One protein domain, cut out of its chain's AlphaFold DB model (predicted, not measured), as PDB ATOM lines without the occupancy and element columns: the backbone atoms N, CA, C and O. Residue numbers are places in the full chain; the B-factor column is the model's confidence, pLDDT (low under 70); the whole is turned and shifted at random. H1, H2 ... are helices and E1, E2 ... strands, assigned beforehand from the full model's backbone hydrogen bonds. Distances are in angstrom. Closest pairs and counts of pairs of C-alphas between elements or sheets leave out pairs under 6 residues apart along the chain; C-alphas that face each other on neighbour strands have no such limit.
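Overview. This is residues 13 to 119 of the 158 residues of an uncharacterized protein of Paenibacillus sp. Root52 (UniProt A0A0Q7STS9). The long helix H2 runs through the middle, with H3 crossing it near one end, H4 packed on its other end and H5 packed on its midpart. Beside H2 lies a small parallel pair of strands, E1 and E2, with H1 over it, and the loop of residues 34 to 39 sticks out beyond. The printed part has 107 residues, with two named strands and five named helices in the order E1, H1, E2, H2, H3, H4, H5; the class is mostly helix. The whole is compact, with a radius of gyration of the C-alphas of 14.2 A, and its outline is elongated, spanning 47 by 31 by 20 A.

Arrangement. E1, residues 13 to 15, and E2, residues 42 to 45, are parallel neighbours at 9 degrees; N 13 and O 42 are 2.8 A apart and N 44 and O 13 are 2.9 A apart, within hydrogen-bond range. With H1, residues 22 to 29, they form a strand-helix-strand unit, two parallel neighbour strands with a helix between them along the chain, and its crossover is right-handed. The closest C-alphas of H1 and E2 are those of Ser 29 and Thr 43, 6.7 A apart. H2, residues 52 to 70, is the hub and touches four helices. H1 and H2 only just touch, with 3 pairs of C-alphas within 8 A, the closest being Leu 22 and Met 60 at 6.9 A, and stand about perpendicular at 87 degrees. H5, residues 110 to 115, touches residues 57 to 65 of H2 at a steep tilt of 39 degrees, the same way; the closest C-alphas, of Asn 58 and Ala 110, are 4.4 A apart. H3, residues 76 to 84, touches residues 62 to 69 of H2 at a steep tilt of 59 degrees, opposite ways, with the C-alphas of Ala 66 and Leu 82 closest at 5.8 A. H4, residues 91 to 101, touches residues 52 to 60 of H2 at a steep tilt of 50 degrees, opposite ways, with the C-alphas of Ala 56 and Leu 95 closest at 6.8 A. The helix packing is mostly crossed. H3 and H4 are apart, as are H4 and H5. Each O i to N i+4 pair is within hydrogen-bond range in H1, H2, H4 and H5; in H3 2 of 5 are, beside 4 of 6 O i to N i+3 pairs.

Along the chain. E1 begins at C-alpha 13, (-1.218, 26.855, -17.478), and E2 measures 10.1 A. H2 measures 26.9 A from C-alpha 52 at (6.096, 24.783, -37.929) to C-alpha 70. H4 measures 15.4 A, H3 13.9 A and H1 10.4 A. H5 ends at C-alpha 115, (-5.857, 12.040, -25.351).

Size, cuts and confidence. The two C-alphas farthest apart, of Gly 36 and Gly 101, are 47.4 A apart. The printed part has no cut. The link from H1 to E2, 12 residues, is long, and the link from H2 to H3 is tight. The mean pLDDT of the printed part is 78.4; residues 18 to 19, 72 to 89, 102 to 107 and 118 to 119 are under 70.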
ATOM      1  N   MET A  13      -2.453  26.351 -16.871       88.06
ATOM      2  CA  MET A  13      -1.218  26.855 -17.478       88.06
ATOM      3  C   MET A  13      -1.323  26.864 -19.007       88.06
ATOM      4  O   MET A  13      -1.568  25.834 -19.628       88.06
ATOM      5  N   TYR A  14      -1.064  28.025 -19.616       89.81
ATOM      6  CA  TYR A  14      -1.088  28.211 -21.070       89.81
ATOM      7  C   TYR A  14       0.317  28.451 -21.625       89.81
ATOM      8  O   TYR A  14       0.981  29.434 -21.280       89.81
ATOM      9  N   PHE A  15       0.762  27.580 -22.529       88.88
ATOM     10  CA  PHE A  15       2.008  27.736 -23.274       88.88
ATOM     11  C   PHE A  15       1.736  28.389 -24.635       88.88
ATOM     12  O   PHE A  15       1.262  27.740 -25.565       88.88
ATOM     13  N   TYR A  16       2.085  29.673 -24.765       87.00
ATOM     14  CA  TYR A  16       1.975  30.427 -26.026       87.00
ATOM     15  C   TYR A  16       3.032  30.050 -27.063       87.00
ATOM     16  O   TYR A  16       2.802  30.137 -28.265       87.00
ATOM     17  N   GLN A  17       4.214  29.673 -26.590       80.12
ATOM     18  CA  GLN A  17       5.303  29.214 -27.428       80.12
ATOM     19  C   GLN A  17       5.841  27.943 -26.807       80.12
ATOM     20  O   GLN A  17       6.255  27.917 -25.645       80.12
ATOM     21  N   THR A  18       5.857  26.877 -27.591       68.38
ATOM     22  CA  THR A  18       6.434  25.629 -27.135       68.38
ATOM     23  C   THR A  18       7.960  25.764 -27.237       68.38
ATOM     24  O   THR A  18       8.557  25.801 -28.313       68.38
ATOM     25  N   GLY A  19       8.628  25.921 -26.089       66.62
ATOM     26  CA  GLY A  19      10.090  26.007 -26.025       66.62
ATOM     27  C   GLY A  19      10.749  24.682 -26.423       66.62
ATOM     28  O   GLY A  19      10.278  23.617 -26.047       66.62
ATOM     29  N   HIS A  20      11.882  24.707 -27.132       70.38
ATOM     30  CA  HIS A  20      12.487  23.489 -27.708       70.38
ATOM     31  C   HIS A  20      13.071  22.469 -26.706       70.38
ATOM     32  O   HIS A  20      13.709  21.498 -27.117       70.38
ATOM     33  N   ARG A  21      12.889  22.670 -25.394       82.38
ATOM     34  CA  ARG A  21      13.415  21.794 -24.338       82.38
ATOM     35  C   ARG A  21      12.289  21.194 -23.506       82.38
ATOM     36  O   ARG A  21      11.706  21.873 -22.663       82.38
ATOM     37  N   LEU A  22      12.085  19.889 -23.678       84.00
ATOM     38  CA  LEU A  22      11.079  19.104 -22.958       84.00
ATOM     39  C   LEU A  22      11.217  19.218 -21.431       84.00
ATOM     40  O   LEU A  22      10.219  19.338 -20.732       84.00
ATOM     41  N   THR A  23      12.443  19.231 -20.907       84.56
ATOM     42  CA  THR A  23      12.692  19.290 -19.458       84.56
ATOM     43  C   THR A  23      12.157  20.564 -18.812       84.56
ATOM     44  O   THR A  23      11.634  20.511 -17.706       84.56
ATOM     45  N   ILE A  24      12.242  21.700 -19.511       84.94
ATOM     46  CA  ILE A  24      11.726  22.982 -19.019       84.94
ATOM     47  C   ILE A  24      10.203  22.979 -19.037       84.94
ATOM     48  O   ILE A  24       9.589  23.401 -18.065       84.94
ATOM     49  N   VAL A  25       9.604  22.463 -20.112       85.38
ATOM     50  CA  VAL A  25       8.148  22.337 -20.229       85.38
ATOM     51  C   VAL A  25       7.600  21.431 -19.126       85.38
ATOM     52  O   VAL A  25       6.705  21.856 -18.409       85.38
ATOM     53  N   ARG A  26       8.200  20.254 -18.898       84.75
ATOM     54  CA  ARG A  26       7.797  19.337 -17.814       84.75
ATOM     55  C   ARG A  26       7.974  19.948 -16.428       84.75
ATOM     56  O   ARG A  26       7.115  19.799 -15.565       84.75
ATOM     57  N   GLN A  27       9.084  20.651 -16.204       85.81
ATOM     58  CA  GLN A  27       9.320  21.316 -14.927       85.81
ATOM     59  C   GLN A  27       8.345  22.478 -14.704       85.81
ATOM     60  O   GLN A  27       7.989  22.757 -13.566       85.81
ATOM     61  N   ALA A  28       7.949  23.193 -15.756       85.94
ATOM     62  CA  ALA A  28       6.978  24.274 -15.668       85.94
ATOM     63  C   ALA A  28       5.558  23.732 -15.464       85.94
ATOM     64  O   ALA A  28       4.869  24.191 -14.556       85.94
ATOM     65  N   SER A  29       5.155  22.717 -16.237       85.31
ATOM     66  CA  SER A  29       3.829  22.105 -16.142       85.31
ATOM     67  C   SER A  29       3.600  21.481 -14.766       85.31
ATOM     68  O   SER A  29       2.534  21.639 -14.200       85.31
ATOM     69  N   GLY A  30       4.608  20.871 -14.141       83.75
ATOM     70  CA  GLY A  30       4.469  20.309 -12.791       83.75
ATOM     71  C   GLY A  30       4.302  21.325 -11.648       83.75
ATOM     72  O   GLY A  30       4.228  20.909 -10.502       83.75
ATOM     73  N   ARG A  31       4.290  22.641 -11.906       85.75
ATOM     74  CA  ARG A  31       4.204  23.674 -10.848       85.75
ATOM     75  C   ARG A  31       2.791  24.124 -10.512       85.75
ATOM     76  O   ARG A  31       2.603  24.727  -9.465       85.75
ATOM     77  N   HIS A  32       1.819  23.907 -11.397       87.75
ATOM     78  CA  HIS A  32       0.421  24.227 -11.087       87.75
ATOM     79  C   HIS A  32      -0.238  23.105 -10.261       87.75
ATOM     80  O   HIS A  32      -1.241  23.331  -9.580       87.75
ATOM     81  N   TRP A  33       0.321  21.887 -10.322       85.31
ATOM     82  CA  TRP A  33      -0.155  20.714  -9.599       85.31
ATOM     83  C   TRP A  33       0.850  20.310  -8.523       85.31
ATOM     84  O   TRP A  33       1.963  19.875  -8.810       85.31
ATOM     85  N   GLN A  34       0.425  20.435  -7.272       83.62
ATOM     86  CA  GLN A  34       1.157  19.973  -6.101       83.62
ATOM     87  C   GLN A  34       0.196  19.235  -5.164       83.62
ATOM     88  O   GLN A  34      -1.028  19.366  -5.268       83.62
ATOM     89  N   ILE A  35       0.753  18.458  -4.234       84.38
ATOM     90  CA  ILE A  35      -0.024  17.718  -3.234       84.38
ATOM     91  C   ILE A  35      -0.857  18.718  -2.418       84.38
ATOM     92  O   ILE A  35      -0.305  19.599  -1.767       84.38
ATOM     93  N   GLY A  36      -2.186  18.579  -2.462       84.31
ATOM     94  CA  GLY A  36      -3.132  19.474  -1.781       84.31
ATOM     95  C   GLY A  36      -3.909  20.425  -2.699       84.31
ATOM     96  O   GLY A  36      -4.819  21.106  -2.224       84.31
ATOM     97  N   GLN A  37      -3.612  20.446  -4.002       83.00
ATOM     98  CA  GLN A  37      -4.421  21.156  -4.992       83.00
ATOM     99  C   GLN A  37      -5.803  20.493  -5.134       83.00
ATOM    100  O   GLN A  37      -5.897  19.293  -5.382       83.00
ATOM    101  N   LYS A  38      -6.877  21.274  -4.962       84.62
ATOM    102  CA  LYS A  38      -8.273  20.789  -5.027       84.62
ATOM    103  C   LYS A  38      -8.929  21.025  -6.386       84.62
ATOM    104  O   LYS A  38      -9.942  20.401  -6.689       84.62
ATOM    105  N   ASN A  39      -8.383  21.951  -7.167       86.81
ATOM    106  CA  ASN A  39      -8.922  22.314  -8.470       86.81
ATOM    107  C   ASN A  39      -8.399  21.368  -9.554       86.81
ATOM    108  O   ASN A  39      -7.274  20.877  -9.461       86.81
ATOM    109  N   ALA A  40      -9.201  21.152 -10.598       86.31
ATOM    110  CA  ALA A  40      -8.739  20.465 -11.795       86.31
ATOM    111  C   ALA A  40      -7.648  21.307 -12.468       86.31
ATOM    112  O   ALA A  40      -7.850  22.490 -12.749       86.31
ATOM    113  N   CYS A  41      -6.489  20.696 -12.681       87.69
ATOM    114  CA  CYS A  41      -5.333  21.348 -13.269       87.69
ATOM    115  C   CYS A  41      -5.248  21.049 -14.762       87.69
ATOM    116  O   CYS A  41      -5.300  19.885 -15.155       87.69
ATOM    117  N   GLU A  42      -5.066  22.081 -15.580       87.94
ATOM    118  CA  GLU A  42      -5.025  21.949 -17.036       87.94
ATOM    119  C   GLU A  42      -3.760  22.592 -17.607       87.94
ATOM    120  O   GLU A  42      -3.358  23.687 -17.213       87.94
ATOM    121  N   THR A  43      -3.127  21.914 -18.566       88.44
ATOM    122  CA  THR A  43      -2.025  22.471 -19.358       88.44
ATOM    123  C   THR A  43      -2.412  22.521 -20.820       88.44
ATOM    124  O   THR A  43      -2.592  21.478 -21.443       88.44
ATOM    125  N   VAL A  44      -2.461  23.725 -21.382       89.00
ATOM    126  CA  VAL A  44      -2.844  23.952 -22.775       89.00
ATOM    127  C   VAL A  44      -1.642  24.444 -23.572       89.00
ATOM    128  O   VAL A  44      -0.926  25.359 -23.153       89.00
ATOM    129  N   TYR A  45      -1.438  23.860 -24.750       89.69
ATOM    130  CA  TYR A  45      -0.425  24.284 -25.711       89.69
ATOM    131  C   TYR A  45      -1.104  24.952 -26.899       89.69
ATOM    132  O   TYR A  45      -1.946  24.348 -27.555       89.69
ATOM    133  N   SER A  46      -0.726  26.197 -27.179       89.12
ATOM    134  CA  SER A  46      -1.244  26.949 -28.318       89.12
ATOM    135  C   SER A  46      -0.241  26.935 -29.467       89.12
ATOM    136  O   SER A  46       0.968  27.047 -29.255       89.12
ATOM    137  N   GLY A  47      -0.744  26.861 -30.697       88.88
ATOM    138  CA  GLY A  47       0.053  26.983 -31.914       88.88
ATOM    139  C   GLY A  47      -0.820  27.295 -33.122       88.88
ATOM    140  O   GLY A  47      -2.019  27.027 -33.116       88.88
ATOM    141  N   TYR A  48      -0.223  27.881 -34.158       89.88
ATOM    142  CA  TYR A  48      -0.926  28.110 -35.420       89.88
ATOM    143  C   TYR A  48      -1.002  26.826 -36.250       89.88
ATOM    144  O   TYR A  48       0.023  26.175 -36.482       89.88
ATOM    145  N   THR A  49      -2.193  26.518 -36.752       86.88
ATOM    146  CA  THR A  49      -2.445  25.417 -37.691       86.88
ATOM    147  C   THR A  49      -1.680  25.614 -39.000       86.88
ATOM    148  O   THR A  49      -1.562  26.741 -39.486       86.88
ATOM    149  N   GLY A  50      -1.178  24.535 -39.593       84.25
ATOM    150  CA  GLY A  50      -0.398  24.552 -40.830       84.25
ATOM    151  C   GLY A  50       0.983  25.198 -40.688       84.25
ATOM    152  O   GLY A  50       1.626  25.505 -41.691       84.25
ATOM    153  N   SER A  51       1.448  25.435 -39.458       86.94
ATOM    154  CA  SER A  51       2.736  26.077 -39.196       86.94
ATOM    155  C   SER A  51       3.756  25.105 -38.606       86.94
ATOM    156  O   SER A  51       3.429  24.062 -38.042       86.94
ATOM    157  N   MET A  52       5.030  25.502 -38.636       85.44
ATOM    158  CA  MET A  52       6.096  24.783 -37.929       85.44
ATOM    159  C   MET A  52       5.840  24.661 -36.417       85.44
ATOM    160  O   MET A  52       6.432  23.793 -35.775       85.44
ATOM    161  N   GLN A  53       4.981  25.509 -35.837       87.56
ATOM    162  CA  GLN A  53       4.616  25.422 -34.422       87.56
ATOM    163  C   GLN A  53       3.760  24.188 -34.141       87.56
ATOM    164  O   GLN A  53       4.004  23.509 -33.150       87.56
ATOM    165  N   GLU A  54       2.823  23.854 -35.029       87.25
ATOM    166  CA  GLU A  54       2.014  22.636 -34.920       87.25
ATOM    167  C   GLU A  54       2.905  21.391 -34.977       87.25
ATOM    168  O   GLU A  54       2.848  20.529 -34.103       87.25
ATOM    169  N   LEU A  55       3.845  21.352 -35.929       86.50
ATOM    170  CA  LEU A  55       4.832  20.272 -36.010       86.50
ATOM    171  C   LEU A  55       5.698  20.173 -34.748       86.50
ATOM    172  O   LEU A  55       6.035  19.069 -34.318       86.50
ATOM    173  N   ALA A  56       6.071  21.312 -34.159       87.62
ATOM    174  CA  ALA A  56       6.833  21.353 -32.916       87.62
ATOM    175  C   ALA A  56       6.026  20.808 -31.734       87.62
ATOM    176  O   ALA A  56       6.590  20.078 -30.920       87.62
ATOM    177  N   ILE A  57       4.731  21.117 -31.664       89.12
ATOM    178  CA  ILE A  57       3.803  20.617 -30.645       89.12
ATOM    179  C   ILE A  57       3.632  19.100 -30.776       89.12
ATOM    180  O   ILE A  57       3.886  18.382 -29.809       89.12
ATOM    181  N   ASN A  58       3.341  18.596 -31.977       88.12
ATOM    182  CA  ASN A  58       3.193  17.158 -32.244       88.12
ATOM    183  C   ASN A  58       4.459  16.380 -31.865       88.12
ATOM    184  O   ASN A  58       4.417  15.349 -31.199       88.12
ATOM    185  N   LEU A  59       5.622  16.919 -32.223       86.75
ATOM    186  CA  LEU A  59       6.903  16.298 -31.920       86.75
ATOM    187  C   LEU A  59       7.304  16.418 -30.435       86.75
ATOM    188  O   LEU A  59       8.075  15.604 -29.931       86.75
ATOM    189  N   MET A  60       6.811  17.425 -29.712       87.38
ATOM    190  CA  MET A  60       6.933  17.451 -28.252       87.38
ATOM    191  C   MET A  60       6.028  16.422 -27.597       87.38
ATOM    192  O   MET A  60       6.474  15.776 -26.653       87.38
ATOM    193  N   ALA A  61       4.805  16.247 -28.095       87.00
ATOM    194  CA  ALA A  61       3.875  15.257 -27.579       87.00
ATOM    195  C   ALA A  61       4.458  13.843 -27.683       87.00
ATOM    196  O   ALA A  61       4.495  13.133 -26.679       87.00
ATOM    197  N   THR A  62       5.036  13.473 -28.834       84.94
ATOM    198  CA  THR A  62       5.698  12.165 -28.990       84.94
ATOM    199  C   THR A  62       6.867  11.990 -28.023       84.94
ATOM    200  O   THR A  62       7.000  10.947 -27.388       84.94
ATOM    201  N   LYS A  63       7.698  13.023 -27.841       86.25
ATOM    202  CA  LYS A  63       8.819  12.981 -26.887       86.25
ATOM    203  C   LYS A  63       8.365  12.922 -25.436       86.25
ATOM    204  O   LYS A  63       9.038  12.298 -24.621       86.25
ATOM    205  N   MET A  64       7.264  13.586 -25.104       84.88
ATOM    206  CA  MET A  64       6.683  13.556 -23.769       84.88
ATOM    207  C   MET A  64       6.119  12.171 -23.459       84.88
ATOM    208  O   MET A  64       6.443  11.626 -22.409       84.88
ATOM    209  N   ASN A  65       5.382  11.578 -24.403       82.88
ATOM    210  CA  ASN A  65       4.899  10.204 -24.298       82.88
ATOM    211  C   ASN A  65       6.069   9.225 -24.113       82.88
ATOM    212  O   ASN A  65       6.088   8.428 -23.177       82.88
ATOM    213  N   ALA A  66       7.118   9.384 -24.922       82.75
ATOM    214  CA  ALA A  66       8.320   8.572 -24.818       82.75
ATOM    215  C   ALA A  66       9.021   8.692 -23.455       82.75
ATOM    216  O   ALA A  66       9.429   7.693 -22.867       82.75
ATOM    217  N   ALA A  67       9.160   9.916 -22.938       83.00
ATOM    218  CA  ALA A  67       9.773  10.165 -21.638       83.00
ATOM    219  C   ALA A  67       8.960   9.555 -20.488       83.00
ATOM    220  O   ALA A  67       9.535   8.989 -19.565       83.00
ATOM    221  N   LEU A  68       7.632   9.637 -20.550       80.00
ATOM    222  CA  LEU A  68       6.744   9.075 -19.530       80.00
ATOM    223  C   LEU A  68       6.744   7.540 -19.549       80.00
ATOM    224  O   LEU A  68       6.812   6.916 -18.489       80.00
ATOM    225  N   ALA A  69       6.793   6.934 -20.738       79.19
ATOM    226  CA  ALA A  69       6.976   5.495 -20.883       79.19
ATOM    227  C   ALA A  69       8.318   5.016 -20.285       79.19
ATOM    228  O   ALA A  69       8.370   3.972 -19.635       79.19
ATOM    229  N   LEU A  70       9.399   5.799 -20.417       80.50
ATOM    230  CA  LEU A  70      10.684   5.513 -19.754       80.50
ATOM    231  C   LEU A  70      10.616   5.641 -18.224       80.50
ATOM    232  O   LEU A  70      11.312   4.920 -17.510       80.50
ATOM    233  N   GLU A  71       9.775   6.535 -17.705       79.75
ATOM    234  CA  GLU A  71       9.589   6.776 -16.267       79.75
ATOM    235  C   GLU A  71       8.705   5.726 -15.564       79.75
ATOM    236  O   GLU A  71       8.405   5.869 -14.381       79.75
ATOM    237  N   ARG A  72       8.366   4.628 -16.256       65.88
ATOM    238  CA  ARG A  72       7.480   3.529 -15.826       65.88
ATOM    239  C   ARG A  72       5.983   3.853 -15.741       65.88
ATOM    240  O   ARG A  72       5.238   3.058 -15.171       65.88
ATOM    241  N   GLN A  73       5.501   4.944 -16.333       64.31
ATOM    242  CA  GLN A  73       4.066   5.074 -16.612       64.31
ATOM    243  C   GLN A  73       3.754   4.319 -17.907       64.31
ATOM    244  O   GLN A  73       3.763   4.886 -18.998       64.31
ATOM    245  N   PHE A  74       3.567   3.004 -17.791       57.84
ATOM    246  CA  PHE A  74       3.272   2.140 -18.930       57.84
ATOM    247  C   PHE A  74       1.766   2.102 -19.195       57.84
ATOM    248  O   PHE A  74       1.024   1.425 -18.486       57.84
ATOM    249  N   SER A  75       1.340   2.781 -20.254       59.53
ATOM    250  CA  SER A  75       0.113   2.440 -20.978       59.53
ATOM    251  C   SER A  75       0.505   1.545 -22.158       59.53
ATOM    252  O   SER A  75       1.518   1.813 -22.806       59.53
ATOM    253  N   GLU A  76      -0.264   0.491 -22.455       62.12
ATOM    254  CA  GLU A  76       0.017  -0.448 -23.563       62.12
ATOM    255  C   GLU A  76       0.211   0.285 -24.907       62.12
ATOM    256  O   GLU A  76       1.153   0.012 -25.654       62.12
ATOM    257  N   ASP A  77      -0.593   1.326 -25.135       63.59
ATOM    258  CA  ASP A  77      -0.544   2.186 -26.322       63.59
ATOM    259  C   ASP A  77       0.708   3.100 -26.358       63.59
ATOM    260  O   ASP A  77       1.267   3.407 -27.412       63.59
ATOM    261  N   GLY A  78       1.232   3.482 -25.186       59.22
ATOM    262  CA  GLY A  78       2.443   4.303 -25.061       59.22
ATOM    263  C   GLY A  78       3.721   3.554 -25.448       59.22
ATOM    264  O   GLY A  78       4.652   4.151 -25.990       59.22
ATOM    265  N   LEU A  79       3.755   2.234 -25.227       65.56
ATOM    266  CA  LEU A  79       4.879   1.385 -25.624       65.56
ATOM    267  C   LEU A  79       4.921   1.173 -27.146       65.56
ATOM    268  O   LEU A  79       6.001   1.158 -27.728       65.56
ATOM    269  N   SER A  80       3.760   1.053 -27.797       63.72
ATOM    270  CA  SER A  80       3.675   0.908 -29.256       63.72
ATOM    271  C   SER A  80       4.130   2.184 -29.978       63.72
ATOM    272  O   SER A  80       4.965   2.115 -30.883       63.72
ATOM    273  N   ALA A  81       3.702   3.356 -29.494       60.19
ATOM    274  CA  ALA A  81       4.084   4.658 -30.050       60.19
ATOM    275  C   ALA A  81       5.597   4.964 -29.970       60.19
ATOM    276  O   ALA A  81       6.133   5.729 -30.780       60.19
ATOM    277  N   LEU A  82       6.313   4.367 -29.008       63.88
ATOM    278  CA  LEU A  82       7.771   4.481 -28.884       63.88
ATOM    279  C   LEU A  82       8.516   3.843 -30.057       63.88
ATOM    280  O   LEU A  82       9.519   4.388 -30.525       63.88
ATOM    281  N   THR A  83       8.041   2.685 -30.508       60.47
ATOM    282  CA  THR A  83       8.671   1.903 -31.576       60.47
ATOM    283  C   THR A  83       8.675   2.669 -32.896       60.47
ATOM    284  O   THR A  83       9.706   2.720 -33.569       60.47
ATOM    285  N   ASP A  84       7.577   3.362 -33.203       58.50
ATOM    286  CA  ASP A  84       7.415   4.119 -34.449       58.50
ATOM    287  C   ASP A  84       8.144   5.472 -34.436       58.50
ATOM    288  O   ASP A  84       8.602   5.953 -35.473       58.50
ATOM    289  N   SER A  85       8.315   6.091 -33.262       59.53
ATOM    290  CA  SER A  85       8.862   7.451 -33.136       59.53
ATOM    291  C   SER A  85      10.351   7.499 -32.752       59.53
ATOM    292  O   SER A  85      10.805   8.484 -32.157       59.53
ATOM    293  N   SER A  86      11.123   6.465 -33.105       48.19
ATOM    294  CA  SER A  86      12.560   6.309 -32.815       48.19
ATOM    295  C   SER A  86      13.425   7.448 -33.389       48.19
ATOM    296  O   SER A  86      14.033   7.347 -34.451       48.19
ATOM    297  N   GLY A  87      13.500   8.560 -32.658       54.69
ATOM    298  CA  GLY A  87      14.262   9.749 -33.025       54.69
ATOM    299  C   GLY A  87      14.651  10.558 -31.793       54.69
ATOM    300  O   GLY A  87      14.109  11.633 -31.545       54.69
ATOM    301  N   GLY A  88      15.623  10.061 -31.019       55.94
ATOM    302  CA  GLY A  88      16.165  10.700 -29.805       55.94
ATOM    303  C   GLY A  88      16.929  12.020 -30.025       55.94
ATOM    304  O   GLY A  88      17.751  12.406 -29.197       55.94
ATOM    305  N   GLY A  89      16.708  12.714 -31.144       65.19
ATOM    306  CA  GLY A  89      17.356  13.983 -31.476       65.19
ATOM    307  C   GLY A  89      16.787  15.184 -30.710       65.19
ATOM    308  O   GLY A  89      15.687  15.148 -30.159       65.19
ATOM    309  N   ASN A  90      17.513  16.309 -30.710       74.25
ATOM    310  CA  ASN A  90      17.003  17.603 -30.236       74.25
ATOM    311  C   ASN A  90      15.771  18.029 -31.065       74.25
ATOM    312  O   ASN A  90      15.746  17.819 -32.275       74.25
ATOM    313  N   LEU A  91      14.748  18.627 -30.436       81.88
ATOM    314  CA  LEU A  91      13.520  19.061 -31.122       81.88
ATOM    315  C   LEU A  91      13.819  19.987 -32.303       81.88
ATOM    316  O   LEU A  91      13.258  19.803 -33.375       81.88
ATOM    317  N   ALA A  92      14.751  20.923 -32.124       81.25
ATOM    318  CA  ALA A  92      15.160  21.834 -33.187       81.25
ATOM    319  C   ALA A  92      15.750  21.094 -34.402       81.25
ATOM    320  O   ALA A  92      15.442  21.443 -35.538       81.25
ATOM    321  N   ASN A  93      16.539  20.037 -34.180       84.31
ATOM    322  CA  ASN A  93      17.138  19.259 -35.269       84.31
ATOM    323  C   ASN A  93      16.085  18.452 -36.029       84.31
ATOM    324  O   ASN A  93      16.126  18.385 -37.251       84.31
ATOM    325  N   GLU A  94      15.143  17.846 -35.317       83.06
ATOM    326  CA  GLU A  94      14.043  17.101 -35.931       83.06
ATOM    327  C   GLU A  94      13.108  18.021 -36.736       83.06
ATOM    328  O   GLU A  94      12.702  17.674 -37.844       83.06
ATOM    329  N   LEU A  95      12.850  19.238 -36.247       84.81
ATOM    330  CA  LEU A  95      12.127  20.259 -37.010       84.81
ATOM    331  C   LEU A  95      12.903  20.700 -38.255       84.81
ATOM    332  O   LEU A  95      12.321  20.782 -39.333       84.81
ATOM    333  N   ALA A  96      14.214  20.928 -38.135       84.12
ATOM    334  CA  ALA A  96      15.060  21.298 -39.269       84.12
ATOM    335  C   ALA A  96      15.082  20.207 -40.352       84.12
ATOM    336  O   ALA A  96      14.948  20.513 -41.533       84.12
ATOM    337  N   LYS A  97      15.175  18.927 -39.966       84.12
ATOM    338  CA  LYS A  97      15.105  17.795 -40.908       84.12
ATOM    339  C   LYS A  97      13.790  17.776 -41.688       84.12
ATOM    340  O   LYS A  97      13.799  17.540 -42.893       84.12
ATOM    341  N   ARG A  98      12.666  18.041 -41.018       80.94
ATOM    342  CA  ARG A  98      11.335  18.075 -41.648       80.94
ATOM    343  C   ARG A  98      11.156  19.274 -42.564       80.94
ATOM    344  O   ARG A  98      10.602  19.118 -43.648       80.94
ATOM    345  N   PHE A  99      11.701  20.421 -42.166       81.75
ATOM    346  CA  PHE A  99      11.743  21.618 -42.999       81.75
ATOM    347  C   PHE A  99      12.521  21.375 -44.299       81.75
ATOM    348  O   PHE A  99      12.033  21.687 -45.375       81.75
ATOM    349  N   ILE A 100      13.702  20.754 -44.216       84.00
ATOM    350  CA  ILE A 100      14.535  20.455 -45.393       84.00
ATOM    351  C   ILE A 100      13.882  19.384 -46.283       84.00
ATOM    352  O   ILE A 100      13.994  19.435 -47.503       84.00
ATOM    353  N   GLY A 101      13.210  18.402 -45.678       74.88
ATOM    354  CA  GLY A 101      12.602  17.282 -46.394       74.88
ATOM    355  C   GLY A 101      11.211  17.541 -46.974       74.88
ATOM    356  O   GLY A 101      10.674  16.618 -47.581       74.88
ATOM    357  N   ASN A 102      10.598  18.714 -46.748       65.31
ATOM    358  CA  ASN A 102       9.178  18.990 -47.035       65.31
ATOM    359  C   ASN A 102       8.218  17.882 -46.543       65.31
ATOM    360  O   ASN A 102       7.129  17.696 -47.083       65.31
ATOM    361  N   LYS A 103       8.622  17.121 -45.519       63.03
ATOM    362  CA  LYS A 103       7.834  16.024 -44.954       63.03
ATOM    363  C   LYS A 103       7.015  16.561 -43.795       63.03
ATOM    364  O   LYS A 103       7.508  16.668 -42.671       63.03
ATOM    365  N   ILE A 104       5.773  16.903 -44.109       60.84
ATOM    366  CA  ILE A 104       4.732  17.218 -43.128       60.84
ATOM    367  C   ILE A 104       4.006  15.926 -42.703       60.84
ATOM    368  O   ILE A 104       3.497  15.837 -41.589       60.84
ATOM    369  N   ASP A 105       4.033  14.899 -43.559       56.53
ATOM    370  CA  ASP A 105       3.315  13.642 -43.360       56.53
ATOM    371  C   ASP A 105       4.010  12.691 -42.376       56.53
ATOM    372  O   ASP A 105       5.224  12.462 -42.444       56.53
ATOM    373  N   GLY A 106       3.208  12.090 -41.492       62.75
ATOM    374  CA  GLY A 106       3.617  10.982 -40.619       62.75
ATOM    375  C   GLY A 106       3.780  11.325 -39.137       62.75
ATOM    376  O   GLY A 106       4.365  10.538 -38.399       62.75
ATOM    377  N   VAL A 107       3.300  12.484 -38.682       67.38
ATOM    378  CA  VAL A 107       3.282  12.835 -37.254       67.38
ATOM    379  C   VAL A 107       1.853  12.755 -36.759       67.38
ATOM    380  O   VAL A 107       0.995  13.480 -37.255       67.38
ATOM    381  N   GLU A 108       1.601  11.890 -35.782       78.62
ATOM    382  CA  GLU A 108       0.322  11.886 -35.080       78.62
ATOM    383  C   GLU A 108       0.097  13.256 -34.405       78.62
ATOM    384  O   GLU A 108       1.041  13.859 -33.880       78.62
ATOM    385  N   SER A 109      -1.141  13.765 -34.458       84.75
ATOM    386  CA  SER A 109      -1.507  15.017 -33.781       84.75
ATOM    387  C   SER A 109      -1.251  14.891 -32.278       84.75
ATOM    388  O   SER A 109      -1.566  13.863 -31.672       84.75
ATOM    389  N   ALA A 110      -0.724  15.952 -31.664       85.06
ATOM    390  CA  ALA A 110      -0.525  16.027 -30.219       85.06
ATOM    391  C   ALA A 110      -1.807  15.731 -29.432       85.06
ATOM    392  O   ALA A 110      -1.742  15.113 -28.375       85.06
ATOM    393  N   GLU A 111      -2.964  16.116 -29.970       85.25
ATOM    394  CA  GLU A 111      -4.271  15.878 -29.357       85.25
ATOM    395  C   GLU A 111      -4.574  14.379 -29.236       85.25
ATOM    396  O   GLU A 111      -5.041  13.929 -28.193       85.25
ATOM    397  N   SER A 112      -4.243  13.592 -30.265       86.00
ATOM    398  CA  SER A 112      -4.391  12.130 -30.234       86.00
ATOM    399  C   SER A 112      -3.434  11.511 -29.212       86.00
ATOM    400  O   SER A 112      -3.849  10.715 -28.372       86.00
ATOM    401  N   ILE A 113      -2.164  11.937 -29.217       84.56
ATOM    402  CA  ILE A 113      -1.130  11.409 -28.313       84.56
ATOM    403  C   ILE A 113      -1.481  11.689 -26.846       84.56
ATOM    404  O   ILE A 113      -1.381  10.801 -26.001       84.56
ATOM    405  N   TRP A 114      -1.892  12.916 -26.521       82.56
ATOM    406  CA  TRP A 114      -2.233  13.298 -25.149       82.56
ATOM    407  C   TRP A 114      -3.607  12.797 -24.709       82.56
ATOM    408  O   TRP A 114      -3.775  12.460 -23.536       82.56
ATOM    409  N   GLY A 115      -4.566  12.670 -25.630       82.00
ATOM    410  CA  GLY A 115      -5.857  12.040 -25.351       82.00
ATOM    411  C   GLY A 115      -5.693  10.606 -24.841       82.00
ATOM    412  O   GLY A 115      -6.312  10.234 -23.850       82.00
ATOM    413  N   LYS A 116      -4.765   9.842 -25.431       78.25
ATOM    414  CA  LYS A 116      -4.399   8.484 -24.980       78.25
ATOM    415  C   LYS A 116      -3.701   8.452 -23.614       78.25
ATOM    416  O   LYS A 116      -3.693   7.427 -22.942       78.25
ATOM    417  N   MET A 117      -3.076   9.561 -23.219       70.94
ATOM    418  CA  MET A 117      -2.237   9.659 -22.022       70.94
ATOM    419  C   MET A 117      -2.987  10.163 -20.786       70.94
ATOM    420  O   MET A 117      -2.478  10.059 -19.669       70.94
ATOM    421  N   THR A 118      -4.180  10.727 -20.970       65.75
ATOM    422  CA  THR A 118      -4.966  11.277 -19.866       65.75
ATOM    423  C   THR A 118      -5.512  10.132 -19.024       65.75
ATOM    424  O   THR A 118      -6.364   9.364 -19.461       65.75
ATOM    425  N   ILE A 119      -5.000  10.013 -17.802       59.12
ATOM    426  CA  ILE A 119      -5.516   9.069 -16.820       59.12
ATOM    427  C   ILE A 119      -6.757   9.709 -16.209       59.12
ATOM    428  O   ILE A 119      -6.657  10.653 -15.422       59.12
TER     429      ILE A 119